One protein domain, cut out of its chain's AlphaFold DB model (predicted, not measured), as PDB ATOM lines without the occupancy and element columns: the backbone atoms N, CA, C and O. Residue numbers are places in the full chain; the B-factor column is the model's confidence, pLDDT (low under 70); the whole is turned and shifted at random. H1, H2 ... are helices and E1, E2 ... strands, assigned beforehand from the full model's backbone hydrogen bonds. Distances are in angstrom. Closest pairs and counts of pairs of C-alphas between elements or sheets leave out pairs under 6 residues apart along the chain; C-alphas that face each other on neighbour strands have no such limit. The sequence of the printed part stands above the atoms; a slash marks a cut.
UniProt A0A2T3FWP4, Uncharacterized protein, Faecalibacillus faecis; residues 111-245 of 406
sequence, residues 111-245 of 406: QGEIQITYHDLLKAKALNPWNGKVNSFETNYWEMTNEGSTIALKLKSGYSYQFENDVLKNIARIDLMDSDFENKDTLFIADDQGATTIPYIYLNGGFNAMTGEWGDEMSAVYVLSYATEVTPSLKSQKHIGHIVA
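What this domain is: This is residues 111 to 245 of the 406 residues of an uncharacterized protein of Faecalibacillus faecis (UniProt A0A2T3FWP4). The chain is wound in stacked turns, a short and uneven solenoid: E1, E5, E7, E10 and E12 make one parallel wall, and the chain runs back through E4, E6 and E9, with E8 and E11, on the other side. H1 and the hairpin of E2 and E3 sit at the end where the turns begin. The 135 printed residues hold, in order, E1, H1 and E2 to E12; the class is mostly strand, though under half of the residues are in named elements. The sheets are E1 E5 E7 E10 E12, E4 E6 E9 and E8 E11, each parallel, and antiparallel E2 E3. The whole is compact, with a radius of gyration of the C-alphas of 13.9 A and spans of 39 by 32 by 30 A.

How they stand to each other: E1, residues 114 to 116, is an edge strand beside E5, residues 160 to 163, with N 116 and O 162 2.8 A apart. E5 is parallel to E7, residues 186 to 190, with N 161 and O 187 at 2.8 A. E10, residues 220 to 223, follows across the sheet, with N 221 and O 186 at 2.8 A, then the edge strand E12, residues 242 to 245, with N 244 and O 222 at 2.8 A. Across this sheet the strands' lines turn by 63 degrees. H1, residues 118 to 125, has each O i to N i+4 pair within hydrogen-bond range. The hairpin of E2, residues 134 to 137, and E3, residues 140 to 142, has N 140 and O 137 at 3.1 A. The closest C-alphas of H1 and E2, Ala 124 and Val 134, are 6.3 A apart. Those of E3 and E4, residues 151 to 156, are Trp 142 and Leu 153, 4.8 A apart. E4 is parallel to E6, residues 171 to 177, with N 175 and O 153 at 2.8 A. H1 only grazes this sheet, with residues 121 to 125. E6 is an inner strand, parallel also to its other neighbour, the edge strand E9, residues 200 to 203, with N 174 and O 200 at 2.7 A. E8, residues 194 to 198, runs on into E9 at 32 degrees and is parallel to E11, residues 227 to 232, with N 196 and O 229 at 2.9 A.

Where its parts are: C-alpha 114, where E1 begins, is at (285.352, 322.421, 240.459), and C-alpha 245, where E12 ends, is at (301.270, 324.099, 227.805). E4 spans 16.7 A, E6 16.4 A, E11 13.2 A, E7 13.1 A, E8 13.0 A and H1 10.6 A.

The domain as a whole: The C-alphas of Asn 128 and Trp 214 are farthest apart, at 39.2 A. The printed part has no cut, and its long link is residues 204 to 219, from E9 to E10. Mean pLDDT of the printed part is 75.6; residues 127 to 150, 178 to 183 and 207 to 219 are under 70.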
ATOM      1  N   GLN A 111     287.055 323.687 230.860       86.50
ATOM      2  CA  GLN A 111     286.513 324.280 232.074       86.50
ATOM      3  C   GLN A 111     286.488 323.211 233.164       86.50
ATOM      4  O   GLN A 111     286.015 322.093 232.936       86.50
ATOM      5  N   GLY A 112     287.024 323.540 234.337       84.94
ATOM      6  CA  GLY A 112     286.966 322.651 235.493       84.94
ATOM      7  C   GLY A 112     285.552 322.536 236.064       84.94
ATOM      8  O   GLY A 112     284.850 323.536 236.218       84.94
ATOM      9  N   GLU A 113     285.156 321.314 236.423       84.88
ATOM     10  CA  GLU A 113     283.927 321.015 237.171       84.88
ATOM     11  C   GLU A 113     283.946 321.702 238.547       84.88
ATOM     12  O   GLU A 113     282.909 322.124 239.057       84.88
ATOM     13  N   ILE A 114     285.133 321.826 239.143       84.94
ATOM     14  CA  ILE A 114     285.352 322.421 240.459       84.94
ATOM     15  C   ILE A 114     286.234 323.655 240.310       84.94
ATOM     16  O   ILE A 114     287.322 323.578 239.747       84.94
ATOM     17  N   GLN A 115     285.792 324.776 240.873       88.44
ATOM     18  CA  GLN A 115     286.532 326.035 240.868       88.44
ATOM     19  C   GLN A 115     287.375 326.177 242.140       88.44
ATOM     20  O   GLN A 115     286.908 325.890 243.242       88.44
ATOM     21  N   ILE A 116     288.611 326.632 241.971       86.69
ATOM     22  CA  ILE A 116     289.588 326.902 243.019       86.69
ATOM     23  C   ILE A 116     290.039 328.350 242.861       86.69
ATOM     24  O   ILE A 116     290.770 328.703 241.933       86.69
ATOM     25  N   THR A 117     289.578 329.193 243.778       88.56
ATOM     26  CA  THR A 117     289.716 330.644 243.655       88.56
ATOM     27  C   THR A 117     290.889 331.191 244.457       88.56
ATOM     28  O   THR A 117     291.382 330.578 245.411       88.56
ATOM     29  N   TYR A 118     291.309 332.410 244.129       87.00
ATOM     30  CA  TYR A 118     292.282 333.149 244.924       87.00
ATOM     31  C   TYR A 118     291.764 333.414 246.344       87.00
ATOM     32  O   TYR A 118     292.535 333.441 247.303       87.00
ATOM     33  N   HIS A 119     290.448 333.556 246.516       84.62
ATOM     34  CA  HIS A 119     289.838 333.689 247.841       84.62
ATOM     35  C   HIS A 119     289.989 332.419 248.683       84.62
ATOM     36  O   HIS A 119     290.257 332.511 249.883       84.62
ATOM     37  N   ASP A 120     289.878 331.239 248.070       81.38
ATOM     38  CA  ASP A 120     290.124 329.964 248.756       81.38
ATOM     39  C   ASP A 120     291.581 329.867 249.217       81.38
ATOM     40  O   ASP A 120     291.850 329.509 250.366       81.38
ATOM     41  N   LEU A 121     292.518 330.306 248.369       80.44
ATOM     42  CA  LEU A 121     293.936 330.412 248.713       80.44
ATOM     43  C   LEU A 121     294.179 331.359 249.903       80.44
ATOM     44  O   LEU A 121     294.936 331.025 250.817       80.44
ATOM     45  N   LEU A 122     293.545 332.538 249.918       81.75
ATOM     46  CA  LEU A 122     293.667 333.498 251.022       81.75
ATOM     47  C   LEU A 122     293.091 332.944 252.328       81.75
ATOM     48  O   LEU A 122     293.713 333.089 253.381       81.75
ATOM     49  N   LYS A 123     291.934 332.275 252.265       76.81
ATOM     50  CA  LYS A 123     291.337 331.594 253.420       76.81
ATOM     51  C   LYS A 123     292.254 330.508 253.964       76.81
ATOM     52  O   LYS A 123     292.430 330.445 255.176       76.81
ATOM     53  N   ALA A 124     292.861 329.704 253.090       73.25
ATOM     54  CA  ALA A 124     293.825 328.687 253.493       73.25
ATOM     55  C   ALA A 124     295.019 329.309 254.229       73.25
ATOM     56  O   ALA A 124     295.340 328.883 255.334       73.25
ATOM     57  N   LYS A 125     295.605 330.387 253.690       75.62
ATOM     58  CA  LYS A 125     296.720 331.113 254.328       75.62
ATOM     59  C   LYS A 125     296.371 331.724 255.694       75.62
ATOM     60  O   LYS A 125     297.276 331.960 256.490       75.62
ATOM     61  N   ALA A 126     295.097 332.014 255.959       74.00
ATOM     62  CA  ALA A 126     294.649 332.680 257.183       74.00
ATOM     63  C   ALA A 126     294.375 331.727 258.365       74.00
ATOM     64  O   ALA A 126     294.088 332.194 259.469       74.00
ATOM     65  N   LEU A 127     294.434 330.407 258.165       65.44
ATOM     66  CA  LEU A 127     294.148 329.437 259.222       65.44
ATOM     67  C   LEU A 127     295.267 329.360 260.271       65.44
ATOM     68  O   LEU A 127     296.437 329.170 259.947       65.44
ATOM     69  N   ASN A 128     294.885 329.446 261.549       52.25
ATOM     70  CA  ASN A 128     295.777 329.280 262.699       52.25
ATOM     71  C   ASN A 128     295.096 328.448 263.816       52.25
ATOM     72  O   ASN A 128     294.004 328.830 264.241       52.25
ATOM     73  N   PRO A 129     295.714 327.369 264.347       56.72
ATOM     74  CA  PRO A 129     296.915 326.717 263.832       56.72
ATOM     75  C   PRO A 129     296.671 326.129 262.440       56.72
ATOM     76  O   PRO A 129     295.534 325.874 262.047       56.72
ATOM     77  N   TRP A 130     297.768 325.931 261.717       51.41
ATOM     78  CA  TRP A 130     297.889 325.660 260.280       51.41
ATOM     79  C   TRP A 130     297.201 324.361 259.799       51.41
ATOM     80  O   TRP A 130     297.383 323.961 258.665       51.41
ATOM     81  N   ASN A 131     296.381 323.711 260.628       50.16
ATOM     82  CA  ASN A 131     295.718 322.428 260.372       50.16
ATOM     83  C   ASN A 131     294.190 322.578 260.230       50.16
ATOM     84  O   ASN A 131     293.437 321.627 260.445       50.16
ATOM     85  N   GLY A 132     293.705 323.787 259.935       46.56
ATOM     86  CA  GLY A 132     292.280 324.032 259.725       46.56
ATOM     87  C   GLY A 132     291.795 323.430 258.403       46.56
ATOM     88  O   GLY A 132     292.408 323.623 257.360       46.56
ATOM     89  N   LYS A 133     290.667 322.718 258.424       45.84
ATOM     90  CA  LYS A 133     289.952 322.334 257.200       45.84
ATOM     91  C   LYS A 133     289.293 323.589 256.623       45.84
ATOM     92  O   LYS A 133     288.424 324.157 257.283       45.84
ATOM     93  N   VAL A 134     289.668 324.029 255.419       42.00
ATOM     94  CA  VAL A 134     288.882 325.055 254.705       42.00
ATOM     95  C   VAL A 134     287.834 324.345 253.867       42.00
ATOM     96  O   VAL A 134     288.186 323.618 252.948       42.00
ATOM     97  N   ASN A 135     286.569 324.576 254.221       42.03
ATOM     98  CA  ASN A 135     285.356 324.275 253.462       42.03
ATOM     99  C   ASN A 135     285.302 322.926 252.733       42.03
ATOM    100  O   ASN A 135     285.817 322.764 251.632       42.03
ATOM    101  N   SER A 136     284.491 322.019 253.277       40.22
ATOM    102  CA  SER A 136     283.820 321.002 252.475       40.22
ATOM    103  C   SER A 136     282.822 321.688 251.532       40.22
ATOM    104  O   SER A 136     281.669 321.919 251.890       40.22
ATOM    105  N   PHE A 137     283.239 322.007 250.313       41.62
ATOM    106  CA  PHE A 137     282.355 321.647 249.206       41.62
ATOM    107  C   PHE A 137     282.413 320.124 249.162       41.62
ATOM    108  O   PHE A 137     283.505 319.598 249.342       41.62
ATOM    109  N   GLU A 138     281.288 319.426 249.036       42.56
ATOM    110  CA  GLU A 138     281.098 317.992 249.348       42.56
ATOM    111  C   GLU A 138     282.089 316.976 248.706       42.56
ATOM    112  O   GLU A 138     281.914 315.772 248.860       42.56
ATOM    113  N   THR A 139     283.164 317.407 248.037       45.62
ATOM    114  CA  THR A 139     284.188 316.572 247.398       45.62
ATOM    115  C   THR A 139     285.647 317.077 247.432       45.62
ATOM    116  O   THR A 139     286.500 316.333 246.955       45.62
ATOM    117  N   ASN A 140     286.003 318.253 247.990       51.91
ATOM    118  CA  ASN A 140     287.403 318.754 247.970       51.91
ATOM    119  C   ASN A 140     287.880 319.266 249.329       51.91
ATOM    120  O   ASN A 140     287.172 320.023 249.989       51.91
ATOM    121  N   TYR A 141     289.094 318.880 249.732       56.31
ATOM    122  CA  TYR A 141     289.629 319.156 251.063       56.31
ATOM    123  C   TYR A 141     290.917 319.982 250.965       56.31
ATOM    124  O   TYR A 141     291.951 319.520 250.500       56.31
ATOM    125  N   TRP A 142     290.912 321.217 251.456       56.22
ATOM    126  CA  TRP A 142     292.164 321.949 251.649       56.22
ATOM    127  C   TRP A 142     292.833 321.465 252.934       56.22
ATOM    128  O   TRP A 142     292.248 321.570 254.015       56.22
ATOM    129  N   GLU A 143     294.058 320.958 252.825       51.38
ATOM    130  CA  GLU A 143     294.903 320.643 253.972       51.38
ATOM    131  C   GLU A 143     296.288 321.243 253.756       51.38
ATOM    132  O   GLU A 143     297.039 320.804 252.887       51.38
ATOM    133  N   MET A 144     296.654 322.228 254.573       50.47
ATOM    134  CA  MET A 144     298.043 322.668 254.632       50.47
ATOM    135  C   MET A 144     298.905 321.556 255.233       50.47
ATOM    136  O   MET A 144     298.483 320.823 256.128       50.47
ATOM    137  N   THR A 145     300.121 321.409 254.718       48.25
ATOM    138  CA  THR A 145     301.055 320.402 255.224       48.25
ATOM    139  C   THR A 145     301.747 320.927 256.472       48.25
ATOM    140  O   THR A 145     301.968 322.127 256.626       48.25
ATOM    141  N   ASN A 146     302.167 320.012 257.342       42.56
ATOM    142  CA  ASN A 146     302.973 320.338 258.517       42.56
ATOM    143  C   ASN A 146     304.412 320.797 258.167       42.56
ATOM    144  O   ASN A 146     305.195 321.084 259.071       42.56
ATOM    145  N   GLU A 147     304.788 320.869 256.886       44.88
ATOM    146  CA  GLU A 147     306.154 321.153 256.432       44.88
ATOM    147  C   GLU A 147     306.275 322.601 255.934       44.88
ATOM    148  O   GLU A 147     306.328 322.878 254.741       44.88
ATOM    149  N   GLY A 148     306.309 323.538 256.887       47.09
ATOM    150  CA  GLY A 148     306.848 324.892 256.722       47.09
ATOM    151  C   GLY A 148     306.229 325.758 255.619       47.09
ATOM    152  O   GLY A 148     306.612 325.671 254.465       47.09
ATOM    153  N   SER A 149     305.380 326.725 255.974       54.94
ATOM    154  CA  SER A 149     304.949 327.864 255.126       54.94
ATOM    155  C   SER A 149     304.355 327.572 253.731       54.94
ATOM    156  O   SER A 149     303.988 328.515 253.032       54.94
ATOM    157  N   THR A 150     304.228 326.310 253.318       67.56
ATOM    158  CA  THR A 150     303.790 325.905 251.979       67.56
ATOM    159  C   THR A 150     302.391 325.292 252.014       67.56
ATOM    160  O   THR A 150     301.995 324.638 252.977       67.56
ATOM    161  N   ILE A 151     301.600 325.551 250.972       76.00
ATOM    162  CA  ILE A 151     300.209 325.090 250.885       76.00
ATOM    163  C   ILE A 151     300.183 323.750 250.164       76.00
ATOM    164  O   ILE A 151     300.761 323.625 249.080       76.00
ATOM    165  N   ALA A 152     299.472 322.781 250.742       78.31
ATOM    166  CA  ALA A 152     298.988 321.643 249.985       78.31
ATOM    167  C   ALA A 152     297.475 321.640 249.866       78.31
ATOM    168  O   ALA A 152     296.754 322.351 250.568       78.31
ATOM    169  N   LEU A 153     297.022 320.834 248.924       81.44
ATOM    170  CA  LEU A 153     295.632 320.717 248.565       81.44
ATOM    171  C   LEU A 153     295.293 319.243 248.367       81.44
ATOM    172  O   LEU A 153     295.944 318.577 247.571       81.44
ATOM    173  N   LYS A 154     294.291 318.730 249.086       81.38
ATOM    174  CA  LYS A 154     293.788 317.370 248.891       81.38
ATOM    175  C   LYS A 154     292.597 317.380 247.948       81.38
ATOM    176  O   LYS A 154     291.557 317.977 248.225       81.38
ATOM    177  N   LEU A 155     292.747 316.693 246.831       80.94
ATOM    178  CA  LEU A 155     291.742 316.636 245.778       80.94
ATOM    179  C   LEU A 155     291.309 315.202 245.571       80.94
ATOM    180  O   LEU A 155     292.081 314.279 245.793       80.94
ATOM    181  N   LYS A 156     290.076 315.006 245.126       79.31
ATOM    182  CA  LYS A 156     289.617 313.686 244.724       79.31
ATOM    183  C   LYS A 156     290.117 313.382 243.313       79.31
ATOM    184  O   LYS A 156     290.052 314.237 242.428       79.31
ATOM    185  N   SER A 157     290.603 312.168 243.091       79.94
ATOM    186  CA  SER A 157     291.018 311.742 241.754       79.94
ATOM    187  C   SER A 157     289.824 311.663 240.779       79.94
ATOM    188  O   SER A 157     288.671 311.461 241.172       79.94
ATOM    189  N   GLY A 158     290.084 311.857 239.484       79.62
ATOM    190  CA  GLY A 158     289.099 311.690 238.411       79.62
ATOM    191  C   GLY A 158     288.134 312.866 238.211       79.62
ATOM    192  O   GLY A 158     287.077 312.685 237.597       79.62
ATOM    193  N   TYR A 159     288.457 314.057 238.720       82.44
ATOM    194  CA  TYR A 159     287.710 315.307 238.509       82.44
ATOM    195  C   TYR A 159     288.522 316.332 237.710       82.44
ATOM    196  O   TYR A 159     289.735 316.190 237.551       82.44
ATOM    197  N   SER A 160     287.853 317.372 237.207       86.56
ATOM    198  CA  SER A 160     288.517 318.541 236.627       86.56
ATOM    199  C   SER A 160     288.429 319.752 237.556       86.56
ATOM    200  O   SER A 160     287.366 320.109 238.067       86.56
ATOM    201  N   TYR A 161     289.573 320.394 237.754       88.81
ATOM    202  CA  TYR A 161     289.785 321.500 238.672       88.81
ATOM    203  C   TYR A 161     290.230 322.732 237.898       88.81
ATOM    204  O   TYR A 161     291.240 322.677 237.201       88.81
ATOM    205  N   GLN A 162     289.493 323.829 238.025       92.50
ATOM    206  CA  GLN A 162     289.845 325.128 237.468       92.50
ATOM    207  C   GLN A 162     290.506 325.972 238.553       92.50
ATOM    208  O   GLN A 162     289.865 326.334 239.536       92.50
ATOM    209  N   PHE A 163     291.773 326.304 238.363       93.44
ATOM    210  CA  PHE A 163     292.511 327.232 239.201       93.44
ATOM    211  C   PHE A 163     292.426 328.624 238.587       93.44
ATOM    212  O   PHE A 163     292.810 328.829 237.430       93.44
ATOM    213  N   GLU A 164     291.956 329.589 239.377       92.50
ATOM    214  CA  GLU A 164     292.076 330.995 239.008       92.50
ATOM    215  C   GLU A 164     293.546 331.374 238.788       92.50
ATOM    216  O   GLU A 164     294.467 330.766 239.347       92.50
ATOM    217  N   ASN A 165     293.751 332.419 237.987       93.06
ATOM    218  CA  ASN A 165     295.075 332.949 237.707       93.06
ATOM    219  C   ASN A 165     295.867 333.201 239.004       93.06
ATOM    220  O   ASN A 165     295.379 333.821 239.949       93.06
ATOM    221  N   ASP A 166     297.117 332.755 238.994       90.81
ATOM    222  CA  ASP A 166     298.097 332.802 240.073       90.81
ATOM    223  C   ASP A 166     297.814 331.878 241.265       90.81
ATOM    224  O   ASP A 166     298.586 331.897 242.227       90.81
ATOM    225  N   VAL A 167     296.777 331.037 241.233       90.56
ATOM    226  CA  VAL A 167     296.494 330.121 242.347       90.56
ATOM    227  C   VAL A 167     297.381 328.880 242.301       90.56
ATOM    228  O   VAL A 167     297.998 328.553 243.316       90.56
ATOM    229  N   LEU A 168     297.500 328.217 241.144       92.38
ATOM    230  CA  LEU A 168     298.222 326.942 241.028       92.38
ATOM    231  C   LEU A 168     299.685 327.074 241.472       92.38
ATOM    232  O   LEU A 168     300.160 326.285 242.285       92.38
ATOM    233  N   LYS A 169     300.372 328.134 241.030       91.06
ATOM    234  CA  LYS A 169     301.777 328.394 241.386       91.06
ATOM    235  C   LYS A 169     302.037 328.679 242.871       91.06
ATOM    236  O   LYS A 169     303.181 328.706 243.310       91.06
ATOM    237  N   ASN A 170     300.990 328.937 243.656       88.25
ATOM    238  CA  ASN A 170     301.094 329.121 245.106       88.25
ATOM    239  C   ASN A 170     300.915 327.807 245.887       88.25
ATOM    240  O   ASN A 170     301.026 327.807 247.115       88.25
ATOM    241  N   ILE A 171     300.624 326.706 245.197       86.81
ATOM    242  CA  ILE A 171     300.440 325.386 245.787       86.81
ATOM    243  C   ILE A 171     301.746 324.619 245.608       86.81
ATOM    244  O   ILE A 171     302.245 324.451 244.499       86.81
ATOM    245  N   ALA A 172     302.321 324.149 246.711       84.69
ATOM    246  CA  ALA A 172     303.538 323.347 246.655       84.69
ATOM    247  C   ALA A 172     303.226 321.893 246.290       84.69
ATOM    248  O   ALA A 172     303.998 321.259 245.571       84.69
ATOM    249  N   ARG A 173     302.087 321.378 246.771       83.50
ATOM    250  CA  ARG A 173     301.696 319.971 246.656       83.50
ATOM    251  C   ARG A 173     300.189 319.804 246.464       83.50
ATOM    252  O   ARG A 173     299.402 320.416 247.174       83.50
ATOM    253  N   ILE A 174     299.793 318.902 245.582       86.50
ATOM    254  CA  ILE A 174     298.445 318.349 245.507       86.50
ATOM    255  C   ILE A 174     298.520 316.885 245.934       86.50
ATOM    256  O   ILE A 174     299.403 316.150 245.511       86.50
ATOM    257  N   ASP A 175     297.609 316.465 246.792       81.69
ATOM    258  CA  ASP A 175     297.471 315.086 247.239       81.69
ATOM    259  C   ASP A 175     296.149 314.539 246.696       81.69
ATOM    260  O   ASP A 175     295.072 315.022 247.048       81.69
ATOM    261  N   LEU A 176     296.242 313.606 245.752       81.12
ATOM    262  CA  LEU A 176     295.093 312.989 245.110       81.12
ATOM    263  C   LEU A 176     294.615 311.805 245.946       81.12
ATOM    264  O   LEU A 176     295.331 310.824 246.148       81.12
ATOM    265  N   MET A 177     293.387 311.934 246.427       76.25
ATOM    266  CA  MET A 177     292.693 311.000 247.298       76.25
ATOM    267  C   MET A 177     291.768 310.080 246.495       76.25
ATOM    268  O   MET A 177     291.242 310.479 245.450       76.25
ATOM    269  N   ASP A 178     291.510 308.899 247.062       65.69
ATOM    270  CA  ASP A 178     290.565 307.879 246.594       65.69
ATOM    271  C   ASP A 178     290.876 307.398 245.168       65.69
ATOM    272  O   ASP A 178     290.343 307.906 244.181       65.69
ATOM    273  N   SER A 179     291.741 306.387 245.065       55.56
ATOM    274  CA  SER A 179     292.169 305.754 243.808       55.56
ATOM    275  C   SER A 179     291.151 304.762 243.227       55.56
ATOM    276  O   SER A 179     291.445 304.119 242.226       55.56
ATOM    277  N   ASP A 180     289.931 304.681 243.775       52.59
ATOM    278  CA  ASP A 180     288.850 303.790 243.305       52.59
ATOM    279  C   ASP A 180     288.391 304.075 241.851       52.59
ATOM    280  O   ASP A 180     287.483 303.429 241.324       52.59
ATOM    281  N   PHE A 181     288.999 305.058 241.178       54.28
ATOM    282  CA  PHE A 181     288.732 305.437 239.796       54.28
ATOM    283  C   PHE A 181     289.918 305.124 238.879       54.28
ATOM    284  O   PHE A 181     290.354 306.003 238.137       54.28
ATOM    285  N   GLU A 182     290.363 303.862 238.862       54.91
ATOM    286  CA  GLU A 182     291.464 303.298 238.044       54.91
ATOM    287  C   GLU A 182     291.418 303.620 236.527       54.91
ATOM    288  O   GLU A 182     292.293 303.212 235.777       54.91
ATOM    289  N   ASN A 183     290.414 304.353 236.034       62.44
ATOM    290  CA  ASN A 183     290.211 304.657 234.618       62.44
ATOM    291  C   ASN A 183     289.839 306.124 234.329       62.44
ATOM    292  O   ASN A 183     289.299 306.418 233.256       62.44
ATOM    293  N   LYS A 184     290.048 307.058 235.270       72.25
ATOM    294  CA  LYS A 184     289.709 308.477 235.063       72.25
ATOM    295  C   LYS A 184     290.898 309.398 235.267       72.25
ATOM    296  O   LYS A 184     291.566 309.366 236.294       72.25
ATOM    297  N   ASP A 185     291.080 310.290 234.301       80.19
ATOM    298  CA  ASP A 185     292.093 311.333 234.375       80.19
ATOM    299  C   ASP A 185     291.638 312.457 235.325       80.19
ATOM    300  O   ASP A 185     290.464 312.845 235.329       80.19
ATOM    301  N   THR A 186     292.569 313.002 236.108       84.19
ATOM    302  CA  THR A 186     292.367 314.225 236.895       84.19
ATOM    303  C   THR A 186     292.920 315.408 236.116       84.19
ATOM    304  O   THR A 186     294.091 315.400 235.743       84.19
ATOM    305  N   LEU A 187     292.108 316.434 235.867       89.69
ATOM    306  CA  LEU A 187     292.536 317.617 235.120       89.69
ATOM    307  C   LEU A 187     292.792 318.785 236.074       89.69
ATOM    308  O   LEU A 187     291.927 319.136 236.873       89.69
ATOM    309  N   PHE A 188     293.943 319.431 235.928       93.19
ATOM    310  CA  PHE A 188     294.273 320.704 236.559       93.19
ATOM    311  C   PHE A 188     294.366 321.767 235.472       93.19
ATOM    312  O   PHE A 188     295.348 321.846 234.736       93.19
ATOM    313  N   ILE A 189     293.316 322.561 235.342       94.81
ATOM    314  CA  ILE A 189     293.207 323.623 234.350       94.81
ATOM    315  C   ILE A 189     293.534 324.922 235.069       94.81
ATOM    316  O   ILE A 189     292.906 325.227 236.078       94.81
ATOM    317  N   ALA A 190     294.525 325.673 234.598       95.50
ATOM    318  CA  ALA A 190     294.896 326.937 235.223       95.50
ATOM    319  C   ALA A 190     294.935 328.071 234.204       95.50
ATOM    320  O   ALA A 190     295.512 327.942 233.119       95.50
ATOM    321  N   ASP A 191     294.377 329.212 234.604       89.25
ATOM    322  CA  ASP A 191     294.379 330.440 233.806       89.25
ATOM    323  C   ASP A 191     295.645 331.289 234.004       89.25
ATOM    324  O   ASP A 191     295.692 332.444 233.570       89.25
ATOM    325  N   ASP A 192     296.673 330.716 234.639       90.06
ATOM    326  CA  ASP A 192     297.954 331.356 234.932       90.06
ATOM    327  C   ASP A 192     298.568 331.998 233.682       90.06
ATOM    328  O   ASP A 192     298.860 331.344 232.674       90.06
ATOM    329  N   GLN A 193     298.793 333.307 233.769       91.31
ATOM    330  CA  GLN A 193     299.476 334.089 232.749       91.31
ATOM    331  C   GLN A 193     300.973 334.178 233.064       91.31
ATOM    332  O   GLN A 193     301.380 334.454 234.192       91.31
ATOM    333  N   GLY A 194     301.814 334.033 232.040       95.00
ATOM    334  CA  GLY A 194     303.261 334.169 232.208       95.00
ATOM    335  C   GLY A 194     303.906 332.920 232.815       95.00
ATOM    336  O   GLY A 194     303.598 331.801 232.407       95.00
ATOM    337  N   ALA A 195     304.841 333.110 233.748       96.62
ATOM    338  CA  ALA A 195     305.526 332.010 234.420       96.62
ATOM    339  C   ALA A 195     304.655 331.390 235.525       96.62
ATOM    340  O   ALA A 195     304.145 332.100 236.399       96.62
ATOM    341  N   THR A 196     304.539 330.063 235.509       96.31
ATOM    342  CA  THR A 196     303.841 329.273 236.529       96.31
ATOM    343  C   THR A 196     304.710 328.119 237.022       96.31
ATOM    344  O   THR A 196     305.665 327.700 236.363       96.31
ATOM    345  N   THR A 197     304.371 327.603 238.201       93.94
ATOM    346  CA  THR A 197     304.992 326.412 238.769       93.94
ATOM    347  C   THR A 197     303.948 325.331 238.964       93.94
ATOM    348  O   THR A 197     302.876 325.608 239.501       93.94
ATOM    349  N   ILE A 198     304.273 324.096 238.598       92.56
ATOM    350  CA  ILE A 198     303.393 322.956 238.864       92.56
ATOM    351  C   ILE A 198     303.707 322.325 240.232       92.56
ATOM    352  O   ILE A 198     304.883 322.155 240.568       92.56
ATOM    353  N   PRO A 199     302.681 321.979 241.032       89.25
ATOM    354  CA  PRO A 199     302.859 321.352 242.337       89.25
ATOM    355  C   PRO A 199     303.364 319.908 242.230       89.25
ATOM    356  O   PRO A 199     303.236 319.246 241.198       89.25
ATOM    357  N   TYR A 200     303.895 319.393 243.338       84.50
ATOM    358  CA  TYR A 200     304.123 317.960 243.538       84.50
ATOM    359  C   TYR A 200     302.801 317.221 243.620       84.50
ATOM    360  O   TYR A 200     301.902 317.697 244.305       84.50
ATOM    361  N   ILE A 201     302.706 316.040 243.014       81.81
ATOM    362  CA  ILE A 201     301.558 315.160 243.236       81.81
ATOM    363  C   ILE A 201     301.910 314.096 244.277       81.81
ATOM    364  O   ILE A 201     303.006 313.543 244.283       81.81
ATOM    365  N   TYR A 202     301.000 313.877 245.214       80.31
ATOM    366  CA  TYR A 202     301.000 312.769 246.162       80.31
ATOM    367  C   TYR A 202     299.769 311.917 245.865       80.31
ATOM    368  O   TYR A 202     298.770 312.436 245.366       80.31
ATOM    369  N   LEU A 203     299.840 310.626 246.179       76.69
ATOM    370  CA  LEU A 203     298.698 309.719 246.091       76.69
ATOM    371  C   LEU A 203     298.373 309.210 247.489       76.69
ATOM    372  O   LEU A 203     299.222 308.580 248.125       76.69
ATOM    373  N   ASN A 204     297.162 309.485 247.969       75.69
ATOM    374  CA  ASN A 204     296.682 309.075 249.290       75.69
ATOM    375  C   ASN A 204     297.685 309.394 250.426       75.69
ATOM    376  O   ASN A 204     297.941 308.572 251.308       75.69
ATOM    377  N   GLY A 205     298.311 310.573 250.381       73.44
ATOM    378  CA  GLY A 205     299.331 311.029 251.332       73.44
ATOM    379  C   GLY A 205     300.718 310.392 251.168       73.44
ATOM    380  O   GLY A 205     301.663 310.796 251.853       73.44
ATOM    381  N   GLY A 206     300.880 309.428 250.263       70.69
ATOM    382  CA  GLY A 206     302.135 308.739 249.988       70.69
ATOM    383  C   GLY A 206     302.989 309.449 248.939       70.69
ATOM    384  O   GLY A 206     302.659 309.448 247.756       70.69
ATOM    385  N   PHE A 207     304.150 309.972 249.348       66.81
ATOM    386  CA  PHE A 207     305.179 310.465 248.417       66.81
ATOM    387  C   PHE A 207     305.760 309.332 247.551       66.81
ATOM    388  O   PHE A 207     305.970 309.487 246.353       66.81
ATOM    389  N   ASN A 208     305.988 308.160 248.157       56.38
ATOM    390  CA  ASN A 208     306.662 307.039 247.497       56.38
ATOM    391  C   ASN A 208     305.794 306.308 246.464       56.38
ATOM    392  O   ASN A 208     306.344 305.619 245.609       56.38
ATOM    393  N   ALA A 209     304.471 306.494 246.494       54.84
ATOM    394  CA  ALA A 209     303.576 305.961 245.464       54.84
ATOM    395  C   ALA A 209     303.893 306.544 244.071       54.84
ATOM    396  O   ALA A 209     303.596 305.932 243.057       54.84
ATOM    397  N   MET A 210     304.580 307.692 244.032       56.38
ATOM    398  CA  MET A 210     305.007 308.398 242.823       56.38
ATOM    399  C   MET A 210     306.485 308.153 242.457       56.38
ATOM    400  O   MET A 210     307.072 308.908 241.686       56.38
ATOM    401  N   THR A 211     307.158 307.169 243.069       50.53
ATOM    402  CA  THR A 211     308.614 306.977 242.876       50.53
ATOM    403  C   THR A 211     308.990 305.971 241.801       50.53
ATOM    404  O   THR A 211     310.179 305.875 241.486       50.53
ATOM    405  N   GLY A 212     308.013 305.258 241.238       53.78
ATOM    406  CA  GLY A 212     308.244 304.319 240.152       53.78
ATOM    407  C   GLY A 212     308.540 305.030 238.833       53.78
ATOM    408  O   GLY A 212     307.787 305.897 238.401       53.78
ATOM    409  N   GLU A 213     309.583 304.566 238.151       54.81
ATOM    410  CA  GLU A 213     309.737 304.670 236.690       54.81
ATOM    411  C   GLU A 213     308.467 304.138 235.965       54.81
ATOM    412  O   GLU A 213     308.108 304.608 234.892       54.81
ATOM    413  N   TRP A 214     307.714 303.260 236.648       50.44
ATOM    414  CA  TRP A 214     306.584 302.451 236.178       50.44
ATOM    415  C   TRP A 214     305.273 302.745 236.927       50.44
ATOM    416  O   TRP A 214     304.602 301.822 237.372       50.44
ATOM    417  N   GLY A 215     304.952 304.012 237.191       50.62
ATOM    418  CA  GLY A 215     303.734 304.400 237.914       50.62
ATOM    419  C   GLY A 215     302.446 303.956 237.207       50.62
ATOM    420  O   GLY A 215     301.830 304.709 236.456       50.62
ATOM    421  N   ASP A 216     302.015 302.733 237.476       49.94
ATOM    422  CA  ASP A 216     300.652 302.308 237.214       49.94
ATOM    423  C   ASP A 216     299.702 303.261 237.976       49.94
ATOM    424  O   ASP A 216     300.042 303.775 239.041       49.94
ATOM    425  N   GLU A 217     298.514 303.516 237.421       51.72
ATOM    426  CA  GLU A 217     297.349 304.104 238.120       51.72
ATOM    427  C   GLU A 217     297.137 305.632 238.097       51.72
ATOM    428  O   GLU A 217     296.054 306.061 238.500       51.72
ATOM    429  N   MET A 218     298.039 306.486 237.580       60.81
ATOM    430  CA  MET A 218     297.758 307.941 237.546       60.81
ATOM    431  C   MET A 218     297.790 308.585 236.160       60.81
ATOM    432  O   MET A 218     298.819 308.645 235.494       60.81
ATOM    433  N   SER A 219     296.676 309.233 235.810       69.75
ATOM    434  CA  SER A 219     296.604 310.205 234.720       69.75
ATOM    435  C   SER A 219     296.201 311.577 235.264       69.75
ATOM    436  O   SER A 219     295.028 311.940 235.324       69.75
ATOM    437  N   ALA A 220     297.183 312.338 235.746       83.50
ATOM    438  CA  ALA A 220     297.020 313.766 236.003       83.50
ATOM    439  C   ALA A 220     297.325 314.535 234.711       83.50
ATOM    440  O   ALA A 220     298.297 314.220 234.030       83.50
ATOM    441  N   VAL A 221     296.529 315.546 234.372       90.31
ATOM    442  CA  VAL A 221     296.743 316.387 233.188       90.31
ATOM    443  C   VAL A 221     296.706 317.851 233.587       90.31
ATOM    444  O   VAL A 221     295.665 318.369 233.984       90.31
ATOM    445  N   TYR A 222     297.829 318.540 233.427       94.56
ATOM    446  CA  TYR A 222     297.907 319.987 233.556       94.56
ATOM    447  C   TYR A 222     297.551 320.643 232.223       94.56
ATOM    448  O   TYR A 222     298.226 320.416 231.223       94.56
ATOM    449  N   VAL A 223     296.521 321.484 232.206       96.12
ATOM    450  CA  VAL A 223     296.128 322.294 231.048       96.12
ATOM    451  C   VAL A 223     296.461 323.753 231.355       96.12
ATOM    452  O   VAL A 223     295.766 324.418 232.119       96.12
ATOM    453  N   LEU A 224     297.562 324.238 230.778       97.50
ATOM    454  CA  LEU A 224     298.183 325.537 231.062       97.50
ATOM    455  C   LEU A 224     298.188 326.400 229.791       97.50
ATOM    456  O   LEU A 224     299.226 326.712 229.203       97.50
ATOM    457  N   SER A 225     296.993 326.760 229.332       93.75
ATOM    458  CA  SER A 225     296.727 327.344 228.004       93.75
ATOM    459  C   SER A 225     297.372 328.712 227.752       93.75
ATOM    460  O   SER A 225     297.534 329.141 226.599       93.75
ATOM    461  N   TYR A 226     297.710 329.425 228.825       95.62
ATOM    462  CA  TYR A 226     298.233 330.788 228.778       95.62
ATOM    463  C   TYR A 226     299.646 330.935 229.343       95.62
ATOM    464  O   TYR A 226     300.275 331.970 229.103       95.62
ATOM    465  N   ALA A 227     300.164 329.906 230.013       97.88
ATOM    466  CA  ALA A 227     301.504 329.928 230.571       97.88
ATOM    467  C   ALA A 227     302.553 330.099 229.462       97.88
ATOM    468  O   ALA A 227     302.477 329.483 228.395       97.88
ATOM    469  N   THR A 228     303.547 330.943 229.719       97.94
ATOM    470  CA  THR A 228     304.705 331.154 228.837       97.94
ATOM    471  C   THR A 228     305.951 330.439 229.343       97.94
ATOM    472  O   THR A 228     306.905 330.260 228.590       97.94
ATOM    473  N   GLU A 229     305.949 330.016 230.603       98.38
ATOM    474  CA  GLU A 229     307.039 329.289 231.241       98.38
ATOM    475  C   GLU A 229     306.465 328.375 232.326       98.38
ATOM    476  O   GLU A 229     305.574 328.791 233.071       98.38
ATOM    477  N   VAL A 230     306.951 327.136 232.388       97.62
ATOM    478  CA  VAL A 230     306.526 326.139 233.379       97.62
ATOM    479  C   VAL A 230     307.758 325.486 233.987       97.62
ATOM    480  O   VAL A 230     308.573 324.893 233.277       97.62
ATOM    481  N   THR A 231     307.856 325.553 235.311       94.88
ATOM    482  CA  THR A 231     308.879 324.862 236.105       94.88
ATOM    483  C   THR A 231     308.215 324.029 237.206       94.88
ATOM    484  O   THR A 231     307.064 324.290 237.567       94.88
ATOM    485  N   PRO A 232     308.892 323.029 237.784       90.44
ATOM    486  CA  PRO A 232     308.383 322.381 238.989       90.44
ATOM    487  C   PRO A 232     308.464 323.334 240.190       90.44
ATOM    488  O   PRO A 232     309.264 324.276 240.192       90.44
ATOM    489  N   SER A 233     307.667 323.092 241.233       85.94
ATOM    490  CA  SER A 233     307.715 323.908 242.454       85.94
ATOM    491  C   SER A 233     309.004 323.693 243.262       85.94
ATOM    492  O   SER A 233     309.434 324.602 243.973       85.94
ATOM    493  N   LEU A 234     309.693 322.550 243.100       82.25
ATOM    494  CA  LEU A 234     311.109 322.400 243.479       82.25
ATOM    495  C   LEU A 234     311.887 321.623 242.409       82.25
ATOM    496  O   LEU A 234     311.376 320.682 241.818       82.25
ATOM    497  N   LYS A 235     313.163 321.959 242.199       78.62
ATOM    498  CA  LYS A 235     313.973 321.418 241.087       78.62
ATOM    499  C   LYS A 235     314.217 319.907 241.114       78.62
ATOM    500  O   LYS A 235     314.500 319.331 240.072       78.62
ATOM    501  N   SER A 236     314.160 319.276 242.284       75.06
ATOM    502  CA  SER A 236     314.320 317.823 242.450       75.06
ATOM    503  C   SER A 236     313.000 317.056 242.309       75.06
ATOM    504  O   SER A 236     312.921 315.898 242.713       75.06
ATOM    505  N   GLN A 237     311.949 317.716 241.814       75.75
ATOM    506  CA  GLN A 237     310.629 317.129 241.648       75.75
ATOM    507  C   GLN A 237     310.636 316.067 240.562       75.75
ATOM    508  O   GLN A 237     310.838 316.397 239.397       75.75
ATOM    509  N   LYS A 238     310.271 314.835 240.930       80.69
ATOM    510  CA  LYS A 238     309.744 313.888 239.950       80.69
ATOM    511  C   LYS A 238     308.374 314.373 239.482       80.69
ATOM    512  O   LYS A 238     307.526 314.734 240.305       80.69
ATOM    513  N   HIS A 239     308.157 314.393 238.177       84.06
ATOM    514  CA  HIS A 239     306.862 314.701 237.591       84.06
ATOM    515  C   HIS A 239     306.212 313.413 237.102       84.06
ATOM    516  O   HIS A 239     306.836 312.643 236.385       84.06
ATOM    517  N   ILE A 240     304.949 313.199 237.460       80.25
ATOM    518  CA  ILE A 240     304.113 312.168 236.850       80.25
ATOM    519  C   ILE A 240     302.822 312.852 236.420       80.25
ATOM    520  O   ILE A 240     302.174 313.526 237.224       80.25
ATOM    521  N   GLY A 241     302.476 312.703 235.147       83.31
ATOM    522  CA  GLY A 241     301.318 313.322 234.530       83.31
ATOM    523  C   GLY A 241     301.640 313.969 233.186       83.31
ATOM    524  O   GLY A 241     302.777 314.091 232.745       83.31
ATOM    525  N   HIS A 242     300.592 314.380 232.495       89.62
ATOM    526  CA  HIS A 242     300.694 315.059 231.217       89.62
ATOM    527  C   HIS A 242     300.673 316.576 231.418       89.62
ATOM    528  O   HIS A 242     299.958 317.091 232.280       89.62
ATOM    529  N   ILE A 243     301.408 317.307 230.583       94.56
ATOM    530  CA  ILE A 243     301.418 318.769 230.560       94.56
ATOM    531  C   ILE A 243     301.022 319.243 229.166       94.56
ATOM    532  O   ILE A 243     301.691 318.952 228.178       94.56
ATOM    533  N   VAL A 244     299.953 320.027 229.095       96.50
ATOM    534  CA  VAL A 244     299.482 320.714 227.894       96.50
ATOM    535  C   VAL A 244     299.692 322.211 228.089       96.50
ATOM    536  O   VAL A 244     298.837 322.910 228.627       96.50
ATOM    537  N   ALA A 245     300.852 322.707 227.661       97.94
ATOM    538  CA  ALA A 245     301.270 324.099 227.805       97.94
ATOM    539  C   ALA A 245     301.812 324.635 226.463       97.94
ATOM    540  O   ALA A 245     303.004 324.917 226.326       97.94
TER     541      ALA A 245